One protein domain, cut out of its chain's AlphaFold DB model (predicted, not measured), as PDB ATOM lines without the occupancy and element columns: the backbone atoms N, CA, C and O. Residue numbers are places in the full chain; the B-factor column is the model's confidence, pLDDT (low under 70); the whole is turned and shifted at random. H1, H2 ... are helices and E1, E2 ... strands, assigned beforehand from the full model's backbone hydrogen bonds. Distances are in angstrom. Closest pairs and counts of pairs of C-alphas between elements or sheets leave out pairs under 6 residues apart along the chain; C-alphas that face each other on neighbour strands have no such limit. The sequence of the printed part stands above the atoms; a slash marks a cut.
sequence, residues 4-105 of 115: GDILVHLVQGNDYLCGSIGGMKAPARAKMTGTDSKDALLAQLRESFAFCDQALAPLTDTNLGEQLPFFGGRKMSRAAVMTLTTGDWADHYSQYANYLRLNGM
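Overview. This is residues 4 to 105 of the 115 residues of an uncharacterized protein of Gemmatimonadetes bacterium (UniProt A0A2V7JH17). Three long helices lie side by side lengthwise, with H1 touching both H2 and H3 while those two stay apart; the small strand hairpin E1 and E2 caps the end where H1 ends and H3 begins. Residues 23 to 37 run back along the helices to the start of H2, and residues 98 to 104 stick out at the end away from the hairpin. The printed part has 102 residues with three named helices and two named strands, in the order H1, H2, E1, E2, H3; the sheet E1 - E2 is antiparallel and the class is mostly helix. The whole is only just compact, close to loose, with a radius of gyration of the C-alphas of 14.9 A and spans of 46 by 28 by 26 A.

Along the chain. Find C-alpha 4 at (149.239, -59.888, -24.812); from there H1, residues 4 to 22, runs 26.6 A. H2, residues 38 to 56, begins at C-alpha 38 at (155.467, -60.832, -28.998) and is 27.0 A long. Next come E1, residues 67 to 69, and E2, residues 75 to 77. H3, residues 78 to 102, runs 36.5 A to C-alpha 102 at (139.249, -50.818, -33.860).

Arrangement. H1 and H2 touch, closest at the C-alphas of Gly 22 and Ala 55, 4.4 A, and run the same way at a shallow tilt of 14 degrees. H1 and H3 touch, closest at the C-alphas of Ile 21 and Arg 78, 6.0 A, and run opposite ways at a shallow tilt of 13 degrees. In the hairpin of E1 and E2, look for N 68 and O 76, 2.8 A apart and within hydrogen-bond range. In H1, H2 and H3 every O i to N i+4 pair is within hydrogen-bond range.

Size, cuts and confidence. The outline is elongated, and the two farthest C-alphas, those of Thr 62 and Gly 104, are 46.6 A apart. The printed part has no cut; the link from H1 to H2 is long, with 15 residues. The mean pLDDT of the printed part is 96.8, and no printed residue is under 70.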
ATOM      1  N   GLY A   4     148.328 -58.944 -25.456       97.69
ATOM      2  CA  GLY A   4     149.239 -59.888 -24.812       97.69
ATOM      3  C   GLY A   4     148.597 -60.664 -23.663       97.69
ATOM      4  O   GLY A   4     148.835 -61.862 -23.547       97.69
ATOM      5  N   ASP A   5     147.724 -60.037 -22.868       98.25
ATOM      6  CA  ASP A   5     147.021 -60.746 -21.787       98.25
ATOM      7  C   ASP A   5     146.111 -61.854 -22.331       98.25
ATOM      8  O   ASP A   5     145.994 -62.904 -21.703       98.25
ATOM      9  N   ILE A   6     145.491 -61.656 -23.503       98.38
ATOM     10  CA  ILE A   6     144.703 -62.713 -24.153       98.38
ATOM     11  C   ILE A   6     145.601 -63.900 -24.539       98.38
ATOM     12  O   ILE A   6     145.191 -65.042 -24.347       98.38
ATOM     13  N   LEU A   7     146.837 -63.668 -25.012       98.19
ATOM     14  CA  LEU A   7     147.766 -64.769 -25.318       98.19
ATOM     15  C   LEU A   7     148.106 -65.562 -24.049       98.19
ATOM     16  O   LEU A   7     148.059 -66.789 -24.066       98.19
ATOM     17  N   VAL A   8     148.409 -64.865 -22.951       98.38
ATOM     18  CA  VAL A   8     148.719 -65.503 -21.661       98.38
ATOM     19  C   VAL A   8     147.525 -66.308 -21.138       98.38
ATOM     20  O   VAL A   8     147.704 -67.437 -20.683       98.38
ATOM     21  N   HIS A   9     146.308 -65.764 -21.238       98.38
ATOM     22  CA  HIS A   9     145.087 -66.476 -20.850       98.38
ATOM     23  C   HIS A   9     144.868 -67.732 -21.686       98.38
ATOM     24  O   HIS A   9     144.620 -68.789 -21.116       98.38
ATOM     25  N   LEU A  10     145.019 -67.649 -23.010       98.44
ATOM     26  CA  LEU A  10     144.858 -68.807 -23.892       98.44
ATOM     27  C   LEU A  10     145.876 -69.910 -23.592       98.44
ATOM     28  O   LEU A  10     145.504 -71.077 -23.578       98.44
ATOM     29  N   VAL A  11     147.136 -69.569 -23.292       98.56
ATOM     30  CA  VAL A  11     148.142 -70.562 -22.871       98.56
ATOM     31  C   VAL A  11     147.688 -71.297 -21.610       98.56
ATOM     32  O   VAL A  11     147.665 -72.527 -21.582       98.56
ATOM     33  N   GLN A  12     147.304 -70.549 -20.573       97.69
ATOM     34  CA  GLN A  12     146.881 -71.121 -19.291       97.69
ATOM     35  C   GLN A  12     145.594 -71.942 -19.434       97.69
ATOM     36  O   GLN A  12     145.479 -73.027 -18.858       97.69
ATOM     37  N   GLY A  13     144.645 -71.438 -20.224       97.38
ATOM     38  CA  GLY A  13     143.394 -72.107 -20.558       97.38
ATOM     39  C   GLY A  13     143.635 -73.420 -21.292       97.38
ATOM     40  O   GLY A  13     143.108 -74.445 -20.872       97.38
ATOM     41  N   ASN A  14     144.489 -73.424 -22.317       98.50
ATOM     42  CA  ASN A  14     144.856 -74.622 -23.071       98.50
ATOM     43  C   ASN A  14     145.491 -75.690 -22.180       98.50
ATOM     44  O   ASN A  14     145.032 -76.831 -22.166       98.50
ATOM     45  N   ASP A  15     146.502 -75.323 -21.392       97.94
ATOM     46  CA  ASP A  15     147.184 -76.273 -20.511       97.94
ATOM     47  C   ASP A  15     146.231 -76.898 -19.481       97.94
ATOM     48  O   ASP A  15     146.285 -78.103 -19.221       97.94
ATOM     49  N   TYR A  16     145.333 -76.096 -18.903       96.25
ATOM     50  CA  TYR A  16     144.351 -76.579 -17.935       96.25
ATOM     51  C   TYR A  16     143.249 -77.418 -18.592       96.25
ATOM     52  O   TYR A  16     142.991 -78.547 -18.169       96.25
ATOM     53  N   LEU A  17     142.582 -76.875 -19.612       97.50
ATOM     54  CA  LEU A  17     141.398 -77.482 -20.215       97.50
ATOM     55  C   LEU A  17     141.766 -78.730 -21.011       97.50
ATOM     56  O   LEU A  17     141.168 -79.778 -20.787       97.50
ATOM     57  N   CYS A  18     142.778 -78.666 -21.879       98.38
ATOM     58  CA  CYS A  18     143.223 -79.841 -22.625       98.38
ATOM     59  C   CYS A  18     143.839 -80.893 -21.697       98.38
ATOM     60  O   CYS A  18     143.613 -82.080 -21.905       98.38
ATOM     61  N   GLY A  19     144.522 -80.487 -20.620       97.19
ATOM     62  CA  GLY A  19     144.993 -81.414 -19.589       97.19
ATOM     63  C   GLY A  19     143.840 -82.139 -18.889       97.19
ATOM     64  O   GLY A  19     143.839 -83.364 -18.791       97.19
ATOM     65  N   SER A  20     142.802 -81.404 -18.482       95.81
ATOM     66  CA  SER A  20     141.581 -81.978 -17.901       95.81
ATOM     67  C   SER A  20     140.886 -82.945 -18.869       95.81
ATOM     68  O   SER A  20     140.534 -84.061 -18.480       95.81
ATOM     69  N   ILE A  21     140.759 -82.560 -20.143       97.38
ATOM     70  CA  ILE A  21     140.149 -83.386 -21.190       97.38
ATOM     71  C   ILE A  21     141.020 -84.596 -21.552       97.38
ATOM     72  O   ILE A  21     140.475 -85.635 -21.890       97.38
ATOM     73  N   GLY A  22     142.343 -84.511 -21.505       96.62
ATOM     74  CA  GLY A  22     143.231 -85.633 -21.825       96.62
ATOM     75  C   GLY A  22     143.567 -86.520 -20.626       96.62
ATOM     76  O   GLY A  22     144.199 -87.558 -20.783       96.62
ATOM     77  N   GLY A  23     143.197 -86.105 -19.408       95.00
ATOM     78  CA  GLY A  23     143.711 -86.720 -18.180       95.00
ATOM     79  C   GLY A  23     145.218 -86.501 -17.984       95.00
ATOM     80  O   GLY A  23     145.868 -87.263 -17.272       95.00
ATOM     81  N   MET A  24     145.785 -85.471 -18.616       95.94
ATOM     82  CA  MET A  24     147.199 -85.115 -18.538       95.94
ATOM     83  C   MET A  24     147.413 -83.960 -17.561       95.94
ATOM     84  O   MET A  24     146.619 -83.024 -17.475       95.94
ATOM     85  N   LYS A  25     148.529 -83.992 -16.831       95.62
ATOM     86  CA  LYS A  25     148.927 -82.861 -15.991       95.62
ATOM     87  C   LYS A  25     149.329 -81.685 -16.885       95.62
ATOM     88  O   LYS A  25     150.124 -81.865 -17.805       95.62
ATOM     89  N   ALA A  26     148.829 -80.495 -16.564       95.44
ATOM     90  CA  ALA A  26     149.256 -79.255 -17.203       95.44
ATOM     91  C   ALA A  26     150.797 -79.103 -17.141       95.44
ATOM     92  O   ALA A  26     151.381 -79.337 -16.070       95.44
ATOM     93  N   PRO A  27     151.465 -78.719 -18.244       96.19
ATOM     94  CA  PRO A  27     152.902 -78.478 -18.253       96.19
ATOM     95  C   PRO A  27     153.308 -77.374 -17.271       96.19
ATOM     96  O   PRO A  27     152.606 -76.380 -17.092       96.19
ATOM     97  N   ALA A  28     154.483 -77.513 -16.657       95.12
ATOM     98  CA  ALA A  28     155.085 -76.421 -15.903       95.12
ATOM     99  C   ALA A  28     155.767 -75.457 -16.884       95.12
ATOM    100  O   ALA A  28     156.863 -75.736 -17.369       95.12
ATOM    101  N   ARG A  29     155.109 -74.338 -17.193       93.62
ATOM    102  CA  ARG A  29     155.649 -73.298 -18.078       93.62
ATOM    103  C   ARG A  29     156.274 -72.151 -17.295       93.62
ATOM    104  O   ARG A  29     155.903 -71.881 -16.151       93.62
ATOM    105  N   ALA A  30     157.190 -71.432 -17.940       94.56
ATOM    106  CA  ALA A  30     157.637 -70.137 -17.441       94.56
ATOM    107  C   ALA A  30     156.446 -69.168 -17.382       94.56
ATOM    108  O   ALA A  30     155.673 -69.070 -18.338       94.56
ATOM    109  N   LYS A  31     156.296 -68.459 -16.259       94.94
ATOM    110  CA  LYS A  31     155.227 -67.473 -16.082       94.94
ATOM    111  C   LYS A  31     155.469 -66.285 -17.009       94.94
ATOM    112  O   LYS A  31     156.546 -65.700 -16.975       94.94
ATOM    113  N   MET A  32     154.440 -65.918 -17.764       96.31
ATOM    114  CA  MET A  32     154.435 -64.759 -18.651       96.31
ATOM    115  C   MET A  32     153.386 -63.728 -18.219       96.31
ATOM    116  O   MET A  32     152.471 -64.020 -17.443       96.31
ATOM    117  N   THR A  33     153.531 -62.517 -18.737       97.50
ATOM    118  CA  THR A  33     152.639 -61.366 -18.591       97.50
ATOM    119  C   THR A  33     152.315 -60.799 -19.972       97.50
ATOM    120  O   THR A  33     153.079 -60.980 -20.918       97.50
ATOM    121  N   GLY A  34     151.204 -60.069 -20.114       96.88
ATOM    122  CA  GLY A  34     150.823 -59.487 -21.405       96.88
ATOM    123  C   GLY A  34     151.792 -58.433 -21.957       96.88
ATOM    124  O   GLY A  34     151.624 -57.996 -23.094       96.88
ATOM    125  N   THR A  35     152.797 -58.029 -21.177       97.81
ATOM    126  CA  THR A  35     153.842 -57.076 -21.573       97.81
ATOM    127  C   THR A  35     155.123 -57.736 -22.080       97.81
ATOM    128  O   THR A  35     156.032 -57.027 -22.508       97.81
ATOM    129  N   ASP A  36     155.219 -59.067 -22.028       98.06
ATOM    130  CA  ASP A  36     156.361 -59.796 -22.584       98.06
ATOM    131  C   ASP A  36     156.442 -59.667 -24.113       98.06
ATOM    132  O   ASP A  36     155.503 -59.233 -24.790       98.06
ATOM    133  N   SER A  37     157.593 -60.038 -24.683       98.00
ATOM    134  CA  SER A  37     157.815 -59.895 -26.121       98.00
ATOM    135  C   SER A  37     156.814 -60.723 -26.932       98.00
ATOM    136  O   SER A  37     156.463 -61.854 -26.584       98.00
ATOM    137  N   LYS A  38     156.386 -60.164 -28.069       96.69
ATOM    138  CA  LYS A  38     155.467 -60.832 -28.998       96.69
ATOM    139  C   LYS A  38     155.954 -62.233 -29.376       96.69
ATOM    140  O   LYS A  38     155.149 -63.158 -29.415       96.69
ATOM    141  N   ASP A  39     157.247 -62.385 -29.647       98.19
ATOM    142  CA  ASP A  39     157.815 -63.662 -30.080       98.19
ATOM    143  C   ASP A  39     157.782 -64.706 -28.963       98.19
ATOM    144  O   ASP A  39     157.413 -65.850 -29.220       98.19
ATOM    145  N   ALA A  40     158.066 -64.311 -27.717       97.88
ATOM    146  CA  ALA A  40     157.958 -65.209 -26.571       97.88
ATOM    147  C   ALA A  40     156.501 -65.641 -26.332       97.88
ATOM    148  O   ALA A  40     156.229 -66.829 -26.161       97.88
ATOM    149  N   LEU A  41     155.554 -64.696 -26.395       98.38
ATOM    150  CA  LEU A  41     154.129 -64.991 -26.210       98.38
ATOM    151  C   LEU A  41     153.609 -65.936 -27.302       98.38
ATOM    152  O   LEU A  41     152.885 -66.887 -27.017       98.38
ATOM    153  N   LEU A  42     154.001 -65.704 -28.558       98.12
ATOM    154  CA  LEU A  42     153.612 -66.559 -29.679       98.12
ATOM    155  C   LEU A  42     154.252 -67.946 -29.611       98.12
ATOM    156  O   LEU A  42     153.593 -68.919 -29.979       98.12
ATOM    157  N   ALA A  43     155.504 -68.055 -29.164       98.31
ATOM    158  CA  ALA A  43     156.157 -69.346 -28.969       98.31
ATOM    159  C   ALA A  43     155.391 -70.185 -27.936       98.31
ATOM    160  O   ALA A  43     154.958 -71.294 -28.249       98.31
ATOM    161  N   GLN A  44     155.106 -69.615 -26.762       98.25
ATOM    162  CA  GLN A  44     154.388 -70.328 -25.708       98.25
ATOM    163  C   GLN A  44     152.938 -70.661 -26.105       98.25
ATOM    164  O   GLN A  44     152.448 -71.753 -25.808       98.25
ATOM    165  N   LEU A  45     152.264 -69.777 -26.853       98.31
ATOM    166  CA  LEU A  45     150.940 -70.065 -27.410       98.31
ATOM    167  C   LEU A  45     150.966 -71.300 -28.320       98.31
ATOM    168  O   LEU A  45     150.124 -72.184 -28.173       98.31
ATOM    169  N   ARG A  46     151.948 -71.402 -29.223       98.56
ATOM    170  CA  ARG A  46     152.095 -72.570 -30.110       98.56
ATOM    171  C   ARG A  46     152.352 -73.852 -29.328       98.56
ATOM    172  O   ARG A  46     151.742 -74.872 -29.627       98.56
ATOM    173  N   GLU A  47     153.200 -73.794 -28.309       98.50
ATOM    174  CA  GLU A  47     153.449 -74.942 -27.436       98.50
ATOM    175  C   GLU A  47     152.192 -75.385 -26.668       98.50
ATOM    176  O   GLU A  47     152.036 -76.572 -26.385       98.50
ATOM    177  N   SER A  48     151.294 -74.459 -26.313       98.62
ATOM    178  CA  SER A  48     150.025 -74.796 -25.649       98.62
ATOM    179  C   SER A  48     149.057 -75.543 -26.574       98.62
ATOM    180  O   SER A  48     148.431 -76.511 -26.151       98.62
ATOM    181  N   PHE A  49     149.002 -75.174 -27.859       98.56
ATOM    182  CA  PHE A  49     148.215 -75.911 -28.852       98.56
ATOM    183  C   PHE A  49     148.827 -77.279 -29.164       98.56
ATOM    184  O   PHE A  49     148.098 -78.263 -29.210       98.56
ATOM    185  N   ALA A  50     150.156 -77.377 -29.272       98.69
ATOM    186  CA  ALA A  50     150.825 -78.668 -29.442       98.69
ATOM    187  C   ALA A  50     150.586 -79.614 -28.248       98.69
ATOM    188  O   ALA A  50     150.464 -80.826 -28.423       98.69
ATOM    189  N   PHE A  51     150.491 -79.074 -27.028       98.69
ATOM    190  CA  PHE A  51     150.067 -79.847 -25.861       98.69
ATOM    191  C   PHE A  51     148.612 -80.316 -25.985       98.69
ATOM    192  O   PHE A  51     148.334 -81.480 -25.702       98.69
ATOM    193  N   CYS A  52     147.695 -79.458 -26.447       98.62
ATOM    194  CA  CYS A  52     146.322 -79.873 -26.733       98.62
ATOM    195  C   CYS A  52     146.268 -81.010 -27.760       98.62
ATOM    196  O   CYS A  52     145.573 -81.990 -27.515       98.62
ATOM    197  N   ASP A  53     147.040 -80.945 -28.848       98.44
ATOM    198  CA  ASP A  53     147.092 -82.029 -29.838       98.44
ATOM    199  C   ASP A  53     147.475 -83.366 -29.185       98.44
ATOM    200  O   ASP A  53     146.812 -84.381 -29.394       98.44
ATOM    201  N   GLN A  54     148.500 -83.366 -28.327       98.44
ATOM    202  CA  GLN A  54     148.934 -84.563 -27.598       98.44
ATOM    203  C   GLN A  54     147.878 -85.059 -26.604       98.44
ATOM    204  O   GLN A  54     147.611 -86.257 -26.535       98.44
ATOM    205  N   ALA A  55     147.272 -84.145 -25.843       98.00
ATOM    206  CA  ALA A  55     146.292 -84.477 -24.817       98.00
ATOM    207  C   ALA A  55     144.979 -85.011 -25.393       98.00
ATOM    208  O   ALA A  55     144.312 -85.827 -24.757       98.00
ATOM    209  N   LEU A  56     144.611 -84.566 -26.594       97.44
ATOM    210  CA  LEU A  56     143.362 -84.941 -27.247       97.44
ATOM    211  C   LEU A  56     143.517 -86.136 -28.203       97.44
ATOM    212  O   LEU A  56     142.528 -86.816 -28.469       97.44
ATOM    213  N   ALA A  57     144.733 -86.451 -28.666       97.94
ATOM    214  CA  ALA A  57     145.005 -87.572 -29.573       97.94
ATOM    215  C   ALA A  57     144.458 -88.954 -29.141       97.94
ATOM    216  O   ALA A  57     144.009 -89.690 -30.019       97.94
ATOM    217  N   PRO A  58     144.472 -89.360 -27.852       96.00
ATOM    218  CA  PRO A  58     143.997 -90.688 -27.453       96.00
ATOM    219  C   PRO A  58     142.471 -90.766 -27.265       96.00
ATOM    220  O   PRO A  58     141.959 -91.811 -26.853       96.00
ATOM    221  N   LEU A  59     141.731 -89.676 -27.488       96.69
ATOM    222  CA  LEU A  59     140.291 -89.657 -27.258       96.69
ATOM    223  C   LEU A  59     139.531 -90.446 -28.320       96.69
ATOM    224  O   LEU A  59     139.889 -90.472 -29.494       96.69
ATOM    225  N   THR A  60     138.440 -91.073 -27.891       96.88
ATOM    226  CA  THR A  60     137.522 -91.805 -28.765       96.88
ATOM    227  C   THR A  60     136.099 -91.565 -28.284       96.88
ATOM    228  O   THR A  60     135.888 -91.213 -27.123       96.88
ATOM    229  N   ASP A  61     135.113 -91.838 -29.133       96.31
ATOM    230  CA  ASP A  61     133.696 -91.638 -28.803       96.31
ATOM    231  C   ASP A  61     133.268 -92.334 -27.500       96.31
ATOM    232  O   ASP A  61     132.386 -91.853 -26.790       96.31
ATOM    233  N   THR A  62     133.944 -93.430 -27.138       97.06
ATOM    234  CA  THR A  62     133.645 -94.213 -25.930       97.06
ATOM    235  C   THR A  62     133.861 -93.443 -24.624       97.06
ATOM    236  O   THR A  62     133.199 -93.748 -23.635       97.06
ATOM    237  N   ASN A  63     134.729 -92.424 -24.609       95.44
ATOM    238  CA  ASN A  63     135.084 -91.678 -23.396       95.44
ATOM    239  C   ASN A  63     134.478 -90.264 -23.322       95.44
ATOM    240  O   ASN A  63     134.648 -89.566 -22.317       95.44
ATOM    241  N   LEU A  64     133.723 -89.842 -24.341       97.19
ATOM    242  CA  LEU A  64     133.127 -88.502 -24.413       97.19
ATOM    243  C   LEU A  64     132.053 -88.247 -23.341       97.19
ATOM    244  O   LEU A  64     131.857 -87.107 -22.908       97.19
ATOM    245  N   GLY A  65     131.366 -89.304 -22.901       97.75
ATOM    246  CA  GLY A  65     130.329 -89.240 -21.865       97.75
ATOM    247  C   GLY A  65     130.861 -89.212 -20.427       97.75
ATOM    248  O   GLY A  65     130.085 -88.968 -19.500       97.75
ATOM    249  N   GLU A  66     132.160 -89.450 -20.222       97.88
ATOM    250  CA  GLU A  66     132.754 -89.535 -18.887       97.88
ATOM    251  C   GLU A  66     132.633 -88.218 -18.120       97.88
ATOM    252  O   GLU A  66     132.847 -87.137 -18.665       97.88
ATOM    253  N   GLN A  67     132.301 -88.313 -16.833       97.62
ATOM    254  CA  GLN A  67     132.099 -87.154 -15.968       97.62
ATOM    255  C   GLN A  67     133.418 -86.707 -15.336       97.62
ATOM    256  O   GLN A  67     133.930 -87.353 -14.419       97.62
ATOM    257  N   LEU A  68     133.933 -85.571 -15.796       96.12
ATOM    258  CA  LEU A  68     135.152 -84.951 -15.297       96.12
ATOM    259  C   LEU A  68     134.849 -84.027 -14.113       96.12
ATOM    260  O   LEU A  68     133.883 -83.259 -14.174       96.12
ATOM    261  N   PRO A  69     135.667 -84.049 -13.044       93.31
ATOM    262  CA  PRO A  69     135.654 -82.992 -12.041       93.31
ATOM    263  C   PRO A  69     135.957 -81.638 -12.691       93.31
ATOM    264  O   PRO A  69     136.895 -81.520 -13.477       93.31
ATOM    265  N   PHE A  70     135.184 -80.614 -12.345       88.69
ATOM    266  CA  PHE A  70     135.311 -79.281 -12.923       88.69
ATOM    267  C   PHE A  70     135.079 -78.177 -11.876       88.69
ATOM    268  O   PHE A  70     134.777 -78.442 -10.709       88.69
ATOM    269  N   PHE A  71     135.254 -76.915 -12.279       83.56
ATOM    270  CA  PHE A  71     135.221 -75.751 -11.383       83.56
ATOM    271  C   PHE A  71     133.979 -75.683 -10.485       83.56
ATOM    272  O   PHE A  71     132.855 -75.811 -10.968       83.56
ATOM    273  N   GLY A  72     134.180 -75.387  -9.197       83.62
ATOM    274  CA  GLY A  72     133.092 -75.227  -8.225       83.62
ATOM    275  C   GLY A  72     132.507 -76.547  -7.716       83.62
ATOM    276  O   GLY A  72     131.377 -76.568  -7.245       83.62
ATOM    277  N   GLY A  73     133.244 -77.656  -7.847       86.62
ATOM    278  CA  GLY A  73     132.801 -78.981  -7.397       86.62
ATOM    279  C   GLY A  73     131.781 -79.649  -8.324       86.62
ATOM    280  O   GLY A  73     131.300 -80.739  -8.019       86.62
ATOM    281  N   ARG A  74     131.460 -79.027  -9.466       91.19
ATOM    282  CA  ARG A  74     130.573 -79.614 -10.474       91.19
ATOM    283  C   ARG A  74     131.300 -80.676 -11.286       91.19
ATOM    284  O   ARG A  74     132.516 -80.618 -11.459       91.19
ATOM    285  N   LYS A  75     130.535 -81.615 -11.834       96.06
ATOM    286  CA  LYS A  75     131.013 -82.523 -12.877       96.06
ATOM    287  C   LYS A  75     130.451 -82.100 -14.227       96.06
ATOM    288  O   LYS A  75     129.348 -81.558 -14.291       96.06
ATOM    289  N   MET A  76     131.221 -82.317 -15.283       96.62
ATOM    290  CA  MET A  76     130.795 -82.102 -16.665       96.62
ATOM    291  C   MET A  76     131.219 -83.294 -17.512       96.62
ATOM    292  O   MET A  76     132.270 -83.878 -17.252       96.62
ATOM    293  N   SER A  77     130.436 -83.647 -18.534       97.81
ATOM    294  CA  SER A  77     130.898 -84.652 -19.492       97.81
ATOM    295  C   SER A  77     132.161 -84.157 -20.198       97.81
ATOM    296  O   SER A  77     132.309 -82.955 -20.445       97.81
ATOM    297  N   ARG A  78     133.059 -85.073 -20.562       97.81
ATOM    298  CA  ARG A  78     134.274 -84.763 -21.325       97.81
ATOM    299  C   ARG A  78     133.951 -83.950 -22.583       97.81
ATOM    300  O   ARG A  78     134.570 -82.914 -22.808       97.81
ATOM    301  N   ALA A  79     132.909 -84.335 -23.324       97.88
ATOM    302  CA  ALA A  79     132.418 -83.586 -24.485       97.88
ATOM    303  C   ALA A  79     131.963 -82.151 -24.156       97.88
ATOM    304  O   ALA A  79     132.198 -81.225 -24.937       97.88
ATOM    305  N   ALA A  80     131.330 -81.932 -23.000       97.44
ATOM    306  CA  ALA A  80     130.930 -80.590 -22.587       97.44
ATOM    307  C   ALA A  80     132.150 -79.718 -22.250       97.44
ATOM    308  O   ALA A  80     132.161 -78.537 -22.597       97.44
ATOM    309  N   VAL A  81     133.195 -80.290 -21.640       97.44
ATOM    310  CA  VAL A  81     134.464 -79.577 -21.412       97.44
ATOM    311  C   VAL A  81     135.161 -79.266 -22.741       97.44
ATOM    312  O   VAL A  81     135.615 -78.145 -22.924       97.44
ATOM    313  N   MET A  82     135.161 -80.187 -23.712       97.69
ATOM    314  CA  MET A  82     135.676 -79.919 -25.066       97.69
ATOM    315  C   MET A  82     134.942 -78.757 -25.748       97.69
ATOM    316  O   MET A  82     135.578 -77.864 -26.304       97.69
ATOM    317  N   THR A  83     133.611 -78.736 -25.661       97.88
ATOM    318  CA  THR A  83     132.795 -77.649 -26.226       97.88
ATOM    319  C   THR A  83     133.122 -76.314 -25.554       97.88
ATOM    320  O   THR A  83     133.320 -75.315 -26.241       97.88
ATOM    321  N   LEU A  84     133.258 -76.301 -24.221       96.75
ATOM    322  CA  LEU A  84     133.707 -75.124 -23.470       96.75
ATOM    323  C   LEU A  84     135.077 -74.624 -23.939       96.75
ATOM    324  O   LEU A  84     135.229 -73.424 -24.135       96.75
ATOM    325  N   THR A  85     136.044 -75.516 -24.162       97.69
ATOM    326  CA  THR A  85     137.378 -75.149 -24.666       97.69
ATOM    327  C   THR A  85     137.298 -74.470 -26.027       97.69
ATOM    328  O   THR A  85     137.884 -73.410 -26.223       97.69
ATOM    329  N   THR A  86     136.514 -75.024 -26.958       97.69
ATOM    330  CA  THR A  86     136.312 -74.376 -28.264       97.69
ATOM    331  C   THR A  86     135.577 -73.038 -28.152       97.69
ATOM    332  O   THR A  86     135.855 -72.122 -28.924       97.69
ATOM    333  N   GLY A  87     134.676 -72.907 -27.171       98.31
ATOM    334  CA  GLY A  87     133.998 -71.656 -26.843       98.31
ATOM    335  C   GLY A  87     134.964 -70.584 -26.343       98.31
ATOM    336  O   GLY A  87     134.944 -69.478 -26.867       98.31
ATOM    337  N   ASP A  88     135.871 -70.920 -25.418       97.81
ATOM    338  CA  ASP A  88     136.907 -69.994 -24.931       97.81
ATOM    339  C   ASP A  88     137.790 -69.497 -26.090       97.81
ATOM    340  O   ASP A  88     138.003 -68.293 -26.245       97.81
ATOM    341  N   TRP A  89     138.209 -70.388 -26.996       98.06
ATOM    342  CA  TRP A  89     138.959 -69.984 -28.191       98.06
ATOM    343  C   TRP A  89     138.178 -69.020 -29.085       98.06
ATOM    344  O   TRP A  89     138.738 -68.027 -29.558       98.06
ATOM    345  N   ALA A  90     136.896 -69.299 -29.323       97.69
ATOM    346  CA  ALA A  90     136.034 -68.445 -30.132       97.69
ATOM    347  C   ALA A  90     135.826 -67.066 -29.480       97.69
ATOM    348  O   ALA A  90     135.930 -66.043 -30.162       97.69
ATOM    349  N   ASP A  91     135.613 -67.027 -28.164       97.81
ATOM    350  CA  ASP A  91     135.425 -65.798 -27.396       97.81
ATOM    351  C   ASP A  91     136.669 -64.904 -27.473       97.81
ATOM    352  O   ASP A  91     136.568 -63.710 -27.776       97.81
ATOM    353  N   HIS A  92     137.867 -65.462 -27.289       97.88
ATOM    354  CA  HIS A  92     139.115 -64.692 -27.386       97.88
ATOM    355  C   HIS A  92     139.480 -64.324 -28.822       97.88
ATOM    356  O   HIS A  92     139.986 -63.224 -29.067       97.88
ATOM    357  N   TYR A  93     139.153 -65.169 -29.800       96.88
ATOM    358  CA  TYR A  93     139.250 -64.790 -31.207       96.88
ATOM    359  C   TYR A  93     138.361 -63.582 -31.523       96.88
ATOM    360  O   TYR A  93     138.802 -62.656 -32.209       96.88
ATOM    361  N   SER A  94     137.133 -63.550 -30.994       97.00
ATOM    362  CA  SER A  94     136.216 -62.421 -31.181       97.00
ATOM    363  C   SER A  94     136.798 -61.120 -30.613       97.00
ATOM    364  O   SER A  94     136.731 -60.074 -31.262       97.00
ATOM    365  N   GLN A  95     137.470 -61.188 -29.457       97.75
ATOM    366  CA  GLN A  95     138.171 -60.046 -28.870       97.75
ATOM    367  C   GLN A  95     139.311 -59.563 -29.777       97.75
ATOM    368  O   GLN A  95     139.375 -58.370 -30.081       97.75
ATOM    369  N   TYR A  96     140.153 -60.467 -30.293       97.06
ATOM    370  CA  TYR A  96     141.192 -60.095 -31.263       97.06
ATOM    371  C   TYR A  96     140.612 -59.471 -32.529       97.06
ATOM    372  O   TYR A  96     141.137 -58.471 -33.024       97.06
ATOM    373  N   ALA A  97     139.525 -60.032 -33.059       97.38
ATOM    374  CA  ALA A  97     138.878 -59.516 -34.253       97.38
ATOM    375  C   ALA A  97     138.336 -58.096 -34.040       97.38
ATOM    376  O   ALA A  97     138.520 -57.230 -34.903       97.38
ATOM    377  N   ASN A  98     137.746 -57.836 -32.871       97.19
ATOM    378  CA  ASN A  98     137.300 -56.507 -32.473       97.19
ATOM    379  C   ASN A  98     138.480 -55.533 -32.348       97.19
ATOM    380  O   ASN A  98     138.408 -54.423 -32.874       97.19
ATOM    381  N   TYR A  99     139.593 -55.941 -31.732       97.56
ATOM    382  CA  TYR A  99     140.783 -55.088 -31.606       97.56
ATOM    383  C   TYR A  99     141.402 -54.749 -32.960       97.56
ATOM    384  O   TYR A  99     141.774 -53.599 -33.186       97.56
ATOM    385  N   LEU A 100     141.465 -55.705 -33.890       97.44
ATOM    386  CA  LEU A 100     141.925 -55.441 -35.254       97.44
ATOM    387  C   LEU A 100     141.028 -54.406 -35.942       97.44
ATOM    388  O   LEU A 100     141.544 -53.419 -36.462       97.44
ATOM    389  N   ARG A 101     139.700 -54.571 -35.869       97.62
ATOM    390  CA  ARG A 101     138.731 -53.618 -36.443       97.62
ATOM    391  C   ARG A 101     138.882 -52.214 -35.862       97.62
ATOM    392  O   ARG A 101     138.911 -51.252 -36.624       97.62
ATOM    393  N   LEU A 102     139.028 -52.100 -34.542       97.44
ATOM    394  CA  LEU A 102     139.249 -50.818 -33.860       97.44
ATOM    395  C   LEU A 102     140.572 -50.148 -34.264       97.44
ATOM    396  O   LEU A 102     140.684 -48.931 -34.179       97.44
ATOM    397  N   ASN A 103     141.544 -50.920 -34.756       96.88
ATOM    398  CA  ASN A 103     142.813 -50.426 -35.291       96.88
ATOM    399  C   ASN A 103     142.827 -50.339 -36.832       96.88
ATOM    400  O   ASN A 103     143.893 -50.340 -37.444       96.88
ATOM    401  N   GLY A 104     141.659 -50.306 -37.485       97.06
ATOM    402  CA  GLY A 104     141.554 -50.172 -38.945       97.06
ATOM    403  C   GLY A 104     142.042 -51.391 -39.738       97.06
ATOM    404  O   GLY A 104     142.228 -51.308 -40.950       97.06
ATOM    405  N   MET A 105     142.245 -52.533 -39.080       96.88
ATOM    406  CA  MET A 105     142.709 -53.779 -39.688       96.88
ATOM    407  C   MET A 105     141.563 -54.781 -39.848       96.88
ATOM    408  O   MET A 105     140.685 -54.911 -38.994       96.88
TER     409      MET A 105